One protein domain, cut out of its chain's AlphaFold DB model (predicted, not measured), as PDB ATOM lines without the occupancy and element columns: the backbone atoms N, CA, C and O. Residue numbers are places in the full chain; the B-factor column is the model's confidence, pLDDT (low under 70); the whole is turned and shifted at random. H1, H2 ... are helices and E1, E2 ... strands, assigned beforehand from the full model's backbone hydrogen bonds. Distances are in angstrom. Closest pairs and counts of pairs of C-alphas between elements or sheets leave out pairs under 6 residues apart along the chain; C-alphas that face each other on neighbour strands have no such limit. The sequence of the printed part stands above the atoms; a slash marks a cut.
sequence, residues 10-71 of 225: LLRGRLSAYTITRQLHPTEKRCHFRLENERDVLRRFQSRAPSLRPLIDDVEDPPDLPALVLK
ATOM      1  N   LEU A  10     405.674 -10.145 509.384       88.94
ATOM      2  CA  LEU A  10     405.612 -10.478 510.800       88.94
ATOM      3  C   LEU A  10     404.905 -11.828 510.968       88.94
ATOM      4  O   LEU A  10     403.798 -12.013 510.468       88.94
ATOM      5  N   LEU A  11     405.546 -12.745 511.678       88.81
ATOM      6  CA  LEU A  11     404.996 -14.017 512.122       88.81
ATOM      7  C   LEU A  11     404.810 -13.963 513.631       88.81
ATOM      8  O   LEU A  11     405.706 -13.516 514.355       88.81
ATOM      9  N   ARG A  12     403.667 -14.435 514.120       90.69
ATOM     10  CA  ARG A  12     403.428 -14.520 515.560       90.69
ATOM     11  C   ARG A  12     403.660 -15.944 516.024       90.69
ATOM     12  O   ARG A  12     402.948 -16.861 515.619       90.69
ATOM     13  N   GLY A  13     404.679 -16.110 516.852       88.88
ATOM     14  CA  GLY A  13     404.898 -17.324 517.609       88.88
ATOM     15  C   GLY A  13     404.100 -17.337 518.906       88.88
ATOM     16  O   GLY A  13     403.504 -16.334 519.315       88.88
ATOM     17  N   ARG A  14     404.108 -18.489 519.566       88.12
ATOM     18  CA  ARG A  14     403.481 -18.683 520.871       88.12
ATOM     19  C   ARG A  14     404.192 -17.896 521.976       88.12
ATOM     20  O   ARG A  14     403.549 -17.477 522.939       88.12
ATOM     21  N   LEU A  15     405.508 -17.711 521.868       90.62
ATOM     22  CA  LEU A  15     406.344 -17.024 522.855       90.62
ATOM     23  C   LEU A  15     406.680 -15.586 522.450       90.62
ATOM     24  O   LEU A  15     406.788 -14.722 523.321       90.62
ATOM     25  N   SER A  16     406.877 -15.320 521.156       93.38
ATOM     26  CA  SER A  16     407.293 -14.002 520.663       93.38
ATOM     27  C   SER A  16     406.773 -13.702 519.252       93.38
ATOM     28  O   SER A  16     406.108 -14.516 518.622       93.38
ATOM     29  N   ALA A  17     407.078 -12.513 518.737       92.56
ATOM     30  CA  ALA A  17     406.847 -12.148 517.345       92.56
ATOM     31  C   ALA A  17     408.177 -12.094 516.578       92.56
ATOM     32  O   ALA A  17     409.200 -11.660 517.111       92.56
ATOM     33  N   TYR A  18     408.155 -12.525 515.319       90.94
ATOM     34  CA  TYR A  18     409.333 -12.704 514.476       90.94
ATOM     35  C   TYR A  18     409.144 -12.008 513.137       90.94
ATOM     36  O   TYR A  18     408.096 -12.133 512.516       90.94
ATOM     37  N   THR A  19     410.175 -11.322 512.654       92.06
ATOM     38  CA  THR A  19     410.153 -10.693 511.328       92.06
ATOM     39  C   THR A  19     411.063 -11.455 510.379       92.06
ATOM     40  O   THR A  19     412.222 -11.724 510.699       92.06
ATOM     41  N   ILE A  20     410.560 -11.776 509.189       89.00
ATOM     42  CA  ILE A  20     411.335 -12.482 508.168       89.00
ATOM     43  C   ILE A  20     412.302 -11.503 507.506       89.00
ATOM     44  O   ILE A  20     411.902 -10.648 506.721       89.00
ATOM     45  N   THR A  21     413.590 -11.620 507.807       89.12
ATOM     46  CA  THR A  21     414.619 -10.709 507.279       89.12
ATOM     47  C   THR A  21     415.275 -11.219 506.003       89.12
ATOM     48  O   THR A  21     415.748 -10.426 505.190       89.12
ATOM     49  N   ARG A  22     415.314 -12.540 505.809       85.06
ATOM     50  CA  ARG A  22     415.986 -13.177 504.676       85.06
ATOM     51  C   ARG A  22     415.383 -14.543 504.376       85.06
ATOM     52  O   ARG A  22     414.981 -15.265 505.282       85.06
ATOM     53  N   GLN A  23     415.398 -14.914 503.100       81.31
ATOM     54  CA  GLN A  23     415.119 -16.269 502.641       81.31
ATOM     55  C   GLN A  23     416.441 -16.984 502.328       81.31
ATOM     56  O   GLN A  23     417.251 -16.464 501.560       81.31
ATOM     57  N   LEU A  24     416.665 -18.153 502.937       73.44
ATOM     58  CA  LEU A  24     417.873 -18.967 502.721       73.44
ATOM     59  C   LEU A  24     417.661 -20.063 501.667       73.44
ATOM     60  O   LEU A  24     418.561 -20.345 500.886       73.44
ATOM     61  N   HIS A  25     416.452 -20.627 501.603       68.56
ATOM     62  CA  HIS A  25     416.076 -21.675 500.654       68.56
ATOM     63  C   HIS A  25     414.699 -21.382 500.039       68.56
ATOM     64  O   HIS A  25     413.886 -20.683 500.658       68.56
ATOM     65  N   PRO A  26     414.407 -21.890 498.826       64.62
ATOM     66  CA  PRO A  26     413.073 -21.796 498.245       64.62
ATOM     67  C   PRO A  26     412.018 -22.385 499.194       64.62
ATOM     68  O   PRO A  26     412.211 -23.440 499.795       64.62
ATOM     69  N   THR A  27     410.903 -21.669 499.354       62.22
ATOM     70  CA  THR A  27     409.772 -22.112 500.173       62.22
ATOM     71  C   THR A  27     408.979 -23.157 499.402       62.22
ATOM     72  O   THR A  27     408.088 -22.840 498.617       62.22
ATOM     73  N   GLU A  28     409.316 -24.424 499.607       57.38
ATOM     74  CA  GLU A  28     408.480 -25.526 499.146       57.38
ATOM     75  C   GLU A  28     407.355 -25.769 500.149       57.38
ATOM     76  O   GLU A  28     407.573 -25.795 501.363       57.38
ATOM     77  N   LYS A  29     406.131 -25.959 499.646       55.84
ATOM     78  CA  LYS A  29     404.980 -26.324 500.472       55.84
ATOM     79  C   LYS A  29     405.197 -27.741 501.009       55.84
ATOM     80  O   LYS A  29     404.805 -28.724 500.384       55.84
ATOM     81  N   ARG A  30     405.866 -27.855 502.158       54.84
ATOM     82  CA  ARG A  30     406.014 -29.127 502.868       54.84
ATOM     83  C   ARG A  30     404.646 -29.568 503.382       54.84
ATOM     84  O   ARG A  30     403.853 -28.757 503.850       54.84
ATOM     85  N   CYS A  31     404.359 -30.861 503.265       57.94
ATOM     86  CA  CYS A  31     403.113 -31.418 503.774       57.94
ATOM     87  C   CYS A  31     403.022 -31.229 505.298       57.94
ATOM     88  O   CYS A  31     404.009 -31.454 505.999       57.94
ATOM     89  N   HIS A  32     401.836 -30.851 505.791       61.16
ATOM     90  CA  HIS A  32     401.555 -30.503 507.194       61.16
ATOM     91  C   HIS A  32     402.134 -31.507 508.204       61.16
ATOM     92  O   HIS A  32     402.793 -31.124 509.166       61.16
ATOM     93  N   PHE A  33     401.999 -32.804 507.915       65.75
ATOM     94  CA  PHE A  33     402.481 -33.872 508.788       65.75
ATOM     95  C   PHE A  33     404.010 -33.871 508.994       65.75
ATOM     96  O   PHE A  33     404.482 -34.357 510.018       65.75
ATOM     97  N   ARG A  34     404.809 -33.333 508.054       65.50
ATOM     98  CA  ARG A  34     406.282 -33.281 508.178       65.50
ATOM     99  C   ARG A  34     406.720 -32.253 509.207       65.50
ATOM    100  O   ARG A  34     407.644 -32.511 509.970       65.50
ATOM    101  N   LEU A  35     406.053 -31.102 509.220       71.62
ATOM    102  CA  LEU A  35     406.329 -30.041 510.186       71.62
ATOM    103  C   LEU A  35     405.908 -30.467 511.594       71.62
ATOM    104  O   LEU A  35     406.638 -30.231 512.550       71.62
ATOM    105  N   GLU A  36     404.781 -31.170 511.722       73.00
ATOM    106  CA  GLU A  36     404.358 -31.748 513.001       73.00
ATOM    107  C   GLU A  36     405.329 -32.822 513.500       73.00
ATOM    108  O   GLU A  36     405.693 -32.818 514.674       73.00
ATOM    109  N   ASN A  37     405.808 -33.688 512.602       73.19
ATOM    110  CA  ASN A  37     406.829 -34.693 512.896       73.19
ATOM    111  C   ASN A  37     408.108 -34.042 513.443       73.19
ATOM    112  O   ASN A  37     408.600 -34.421 514.501       73.19
ATOM    113  N   GLU A  38     408.637 -33.049 512.731       75.50
ATOM    114  CA  GLU A  38     409.845 -32.327 513.133       75.50
ATOM    115  C   GLU A  38     409.667 -31.635 514.491       75.50
ATOM    116  O   GLU A  38     410.505 -31.793 515.378       75.50
ATOM    117  N   ARG A  39     408.531 -30.960 514.706       80.06
ATOM    118  CA  ARG A  39     408.190 -30.332 515.989       80.06
ATOM    119  C   ARG A  39     408.205 -31.326 517.144       80.06
ATOM    120  O   ARG A  39     408.810 -31.059 518.183       80.06
ATOM    121  N   ASP A  40     407.516 -32.449 516.986       81.88
ATOM    122  CA  ASP A  40     407.338 -33.430 518.052       81.88
ATOM    123  C   ASP A  40     408.664 -34.132 518.395       81.88
ATOM    124  O   ASP A  40     408.961 -34.332 519.577       81.88
ATOM    125  N   VAL A  41     409.504 -34.427 517.390       79.19
ATOM    126  CA  VAL A  41     410.875 -34.933 517.592       79.19
ATOM    127  C   VAL A  41     411.708 -33.916 518.367       79.19
ATOM    128  O   VAL A  41     412.283 -34.257 519.403       79.19
ATOM    129  N   LEU A  42     411.749 -32.659 517.917       82.50
ATOM    130  CA  LEU A  42     412.561 -31.627 518.560       82.50
ATOM    131  C   LEU A  42     412.129 -31.401 520.012       82.50
ATOM    132  O   LEU A  42     412.972 -31.441 520.907       82.50
ATOM    133  N   ARG A  43     410.824 -31.287 520.287       85.12
ATOM    134  CA  ARG A  43     410.306 -31.142 521.660       85.12
ATOM    135  C   ARG A  43     410.674 -32.317 522.562       85.12
ATOM    136  O   ARG A  43     410.985 -32.104 523.732       85.12
ATOM    137  N   ARG A  44     410.627 -33.544 522.037       84.69
ATOM    138  CA  ARG A  44     410.905 -34.761 522.808       84.69
ATOM    139  C   ARG A  44     412.389 -34.923 523.128       84.69
ATOM    140  O   ARG A  44     412.721 -35.345 524.235       84.69
ATOM    141  N   PHE A  45     413.268 -34.609 522.178       84.00
ATOM    142  CA  PHE A  45     414.681 -34.984 522.262       84.00
ATOM    143  C   PHE A  45     415.631 -33.840 522.596       84.00
ATOM    144  O   PHE A  45     416.709 -34.117 523.114       84.00
ATOM    145  N   GLN A  46     415.254 -32.572 522.405       84.38
ATOM    146  CA  GLN A  46     416.165 -31.436 522.622       84.38
ATOM    147  C   GLN A  46     416.749 -31.339 524.045       84.38
ATOM    148  O   GLN A  46     417.814 -30.758 524.226       84.38
ATOM    149  N   SER A  47     416.093 -31.917 525.061       87.62
ATOM    150  CA  SER A  47     416.607 -31.966 526.441       87.62
ATOM    151  C   SER A  47     417.681 -33.038 526.662       87.62
ATOM    152  O   SER A  47     418.551 -32.864 527.512       87.62
ATOM    153  N   ARG A  48     417.629 -34.141 525.904       87.56
ATOM    154  CA  ARG A  48     418.574 -35.272 525.967       87.56
ATOM    155  C   ARG A  48     419.681 -35.165 524.918       87.56
ATOM    156  O   ARG A  48     420.755 -35.719 525.110       87.56
ATOM    157  N   ALA A  49     419.419 -34.445 523.832       83.06
ATOM    158  CA  ALA A  49     420.297 -34.284 522.684       83.06
ATOM    159  C   ALA A  49     420.516 -32.782 522.396       83.06
ATOM    160  O   ALA A  49     419.927 -32.239 521.461       83.06
ATOM    161  N   PRO A  50     421.369 -32.087 523.176       79.25
ATOM    162  CA  PRO A  50     421.590 -30.641 523.043       79.25
ATOM    163  C   PRO A  50     422.285 -30.238 521.733       79.25
ATOM    164  O   PRO A  50     422.336 -29.057 521.399       79.25
ATOM    165  N   SER A  51     422.841 -31.210 521.005       77.94
ATOM    166  CA  SER A  51     423.422 -31.015 519.675       77.94
ATOM    167  C   SER A  51     422.379 -30.985 518.556       77.94
ATOM    168  O   SER A  51     422.713 -30.560 517.452       77.94
ATOM    169  N   LEU A  52     421.124 -31.375 518.820       76.25
ATOM    170  CA  LEU A  52     420.023 -31.090 517.903       76.25
ATOM    171  C   LEU A  52     419.780 -29.586 517.842       76.25
ATOM    172  O   LEU A  52     419.876 -28.882 518.849       76.25
ATOM    173  N   ARG A  53     419.412 -29.098 516.657       79.44
ATOM    174  CA  ARG A  53     419.038 -27.699 516.465       79.44
ATOM    175  C   ARG A  53     417.834 -27.361 517.362       79.44
ATOM    176  O   ARG A  53     416.767 -27.932 517.151       79.44
ATOM    177  N   PRO A  54     417.963 -26.440 518.334       82.50
ATOM    178  CA  PRO A  54     416.877 -26.178 519.275       82.50
ATOM    179  C   PRO A  54     415.633 -25.591 518.601       82.50
ATOM    180  O   PRO A  54     415.747 -24.639 517.818       82.50
ATOM    181  N   LEU A  55     414.457 -26.111 518.970       85.38
ATOM    182  CA  LEU A  55     413.171 -25.472 518.703       85.38
ATOM    183  C   LEU A  55     412.971 -24.346 519.721       85.38
ATOM    184  O   LEU A  55     412.975 -24.580 520.930       85.38
ATOM    185  N   ILE A  56     412.830 -23.120 519.224       87.50
ATOM    186  CA  ILE A  56     412.638 -21.916 520.038       87.50
ATOM    187  C   ILE A  56     411.151 -21.660 520.249       87.50
ATOM    188  O   ILE A  56     410.744 -21.401 521.376       87.50
ATOM    189  N   ASP A  57     410.362 -21.702 519.177       87.69
ATOM    190  CA  ASP A  57     408.948 -21.332 519.211       87.69
ATOM    191  C   ASP A  57     408.167 -21.989 518.062       87.69
ATOM    192  O   ASP A  57     408.740 -22.476 517.083       87.69
ATOM    193  N   ASP A  58     406.847 -21.968 518.182       87.44
ATOM    194  CA  ASP A  58     405.884 -22.436 517.196       87.44
ATOM    195  C   ASP A  58     405.098 -21.240 516.664       87.44
ATOM    196  O   ASP A  58     404.551 -20.465 517.448       87.44
ATOM    197  N   VAL A  59     405.031 -21.085 515.341       87.38
ATOM    198  CA  VAL A  59     404.243 -20.023 514.705       87.38
ATOM    199  C   VAL A  59     402.767 -20.407 514.724       87.38
ATOM    200  O   VAL A  59     402.394 -21.473 514.236       87.38
ATOM    201  N   GLU A  60     401.938 -19.526 515.281       85.69
ATOM    202  CA  GLU A  60     400.480 -19.687 515.381       85.69
ATOM    203  C   GLU A  60     399.727 -18.800 514.373       85.69
ATOM    204  O   GLU A  60     398.600 -19.120 514.000       85.69
ATOM    205  N   ASP A  61     400.346 -17.706 513.913       82.31
ATOM    206  CA  ASP A  61     399.753 -16.744 512.975       82.31
ATOM    207  C   ASP A  61     400.706 -16.491 511.785       82.31
ATOM    208  O   ASP A  61     401.837 -16.021 512.006       82.31
ATOM    209  N   PRO A  62     400.286 -16.785 510.536       80.44
ATOM    210  CA  PRO A  62     398.924 -17.153 510.133       80.44
ATOM    211  C   PRO A  62     398.612 -18.664 510.251       80.44
ATOM    212  O   PRO A  62     399.480 -19.500 509.992       80.44
ATOM    213  N   PRO A  63     397.373 -19.045 510.632       75.50
ATOM    214  CA  PRO A  63     397.019 -20.423 511.001       75.50
ATOM    215  C   PRO A  63     396.999 -21.404 509.820       75.50
ATOM    216  O   PRO A  63     397.070 -22.616 510.010       75.50
ATOM    217  N   ASP A  64     396.891 -20.899 508.594       75.56
ATOM    218  CA  ASP A  64     396.946 -21.679 507.358       75.56
ATOM    219  C   ASP A  64     398.384 -22.031 506.936       75.56
ATOM    220  O   ASP A  64     398.572 -22.892 506.070       75.56
ATOM    221  N   LEU A  65     399.395 -21.417 507.565       75.44
ATOM    222  CA  LEU A  65     400.816 -21.623 507.286       75.44
ATOM    223  C   LEU A  65     401.584 -21.981 508.571       75.44
ATOM    224  O   LEU A  65     402.315 -21.144 509.106       75.44
ATOM    225  N   PRO A  66     401.477 -23.231 509.062       78.00
ATOM    226  CA  PRO A  66     402.247 -23.659 510.222       78.00
ATOM    227  C   PRO A  66     403.747 -23.532 509.936       78.00
ATOM    228  O   PRO A  66     404.238 -23.980 508.896       78.00
ATOM    229  N   ALA A  67     404.484 -22.940 510.872       83.81
ATOM    230  CA  ALA A  67     405.930 -22.783 510.783       83.81
ATOM    231  C   ALA A  67     406.595 -22.991 512.148       83.81
ATOM    232  O   ALA A  67     405.990 -22.784 513.199       83.81
ATOM    233  N   LEU A  68     407.857 -23.413 512.122       84.81
ATOM    234  CA  LEU A  68     408.673 -23.621 513.316       84.81
ATOM    235  C   LEU A  68     409.766 -22.562 513.382       84.81
ATOM    236  O   LEU A  68     410.404 -22.251 512.373       84.81
ATOM    237  N   VAL A  69     410.020 -22.049 514.581       87.00
ATOM    238  CA  VAL A  69     411.141 -21.152 514.848       87.00
ATOM    239  C   VAL A  69     412.272 -21.970 515.448       87.00
ATOM    240  O   VAL A  69     412.223 -22.373 516.607       87.00
ATOM    241  N   LEU A  70     413.316 -22.207 514.658       84.94
ATOM    242  CA  LEU A  70     414.514 -22.928 515.087       84.94
ATOM    243  C   LEU A  70     415.674 -21.958 515.321       84.94
ATOM    244  O   LEU A  70     415.805 -20.954 514.617       84.94
ATOM    245  N   LYS A  71     416.576 -22.283 516.253       83.75
ATOM    246  CA  LYS A  71     417.793 -21.489 516.495       83.75
ATOM    247  C   LYS A  71     418.597 -21.319 515.209       83.75
ATOM    248  O   LYS A  71     418.847 -22.300 514.516       83.75
TER     249      LYS A  71
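This is residues 10 to 71 of the 225 residues of the protein "Protein kinase domain-containing protein" of Lineolata rhizophorae (UniProt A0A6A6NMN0). A small curled, strongly twisted sheet of two hairpins, E1-E2 and E3-E4, has one helix, H1, over its E3-E4 end, making two layers; in the loop before H1, residues 22 to 28 stick out. The printed part has 62 residues, with E1, E2, H1, E3, E4 along the chain and antiparallel sheet order E2, E1, E3, E4. It is mixed and compact, radius of gyration of the C-alphas 12.1 A, spanning 31 by 24 by 22 A.

E1, residues 10 to 13, and E2, residues 17 to 19, form a hairpin; N 11 and O 18 are 2.8 A apart. H1, residues 32 to 45, with every O i to N i+4 pair within hydrogen-bond range, is on the sheet, height 10.0 A. E3, residues 55 to 61, is antiparallel to E1, with N 60 and O 12 2.9 A apart. E4, residues 67 to 70, forms a hairpin with E3; N 59 and O 67 are 2.9 A apart. The closest C-alphas of H1 and E4, Arg 39 and Leu 68, are 7.2 A apart. E2, H1 and E3 form a split strand-helix-strand unit, two strands of one sheet with a helix between them along the chain and another strand, E1, between them in the sheet; its crossover is right-handed.

E1 begins at C-alpha 10 (405.612, -10.478, 510.800). H1 measures 20.5 A, E3 17.0 A. E4 ends at C-alpha 70 (414.514, -22.928, 515.087).

The printed part has no cut. The E2 to H1 link is long. Residues 25 to 34 have pLDDT under 70.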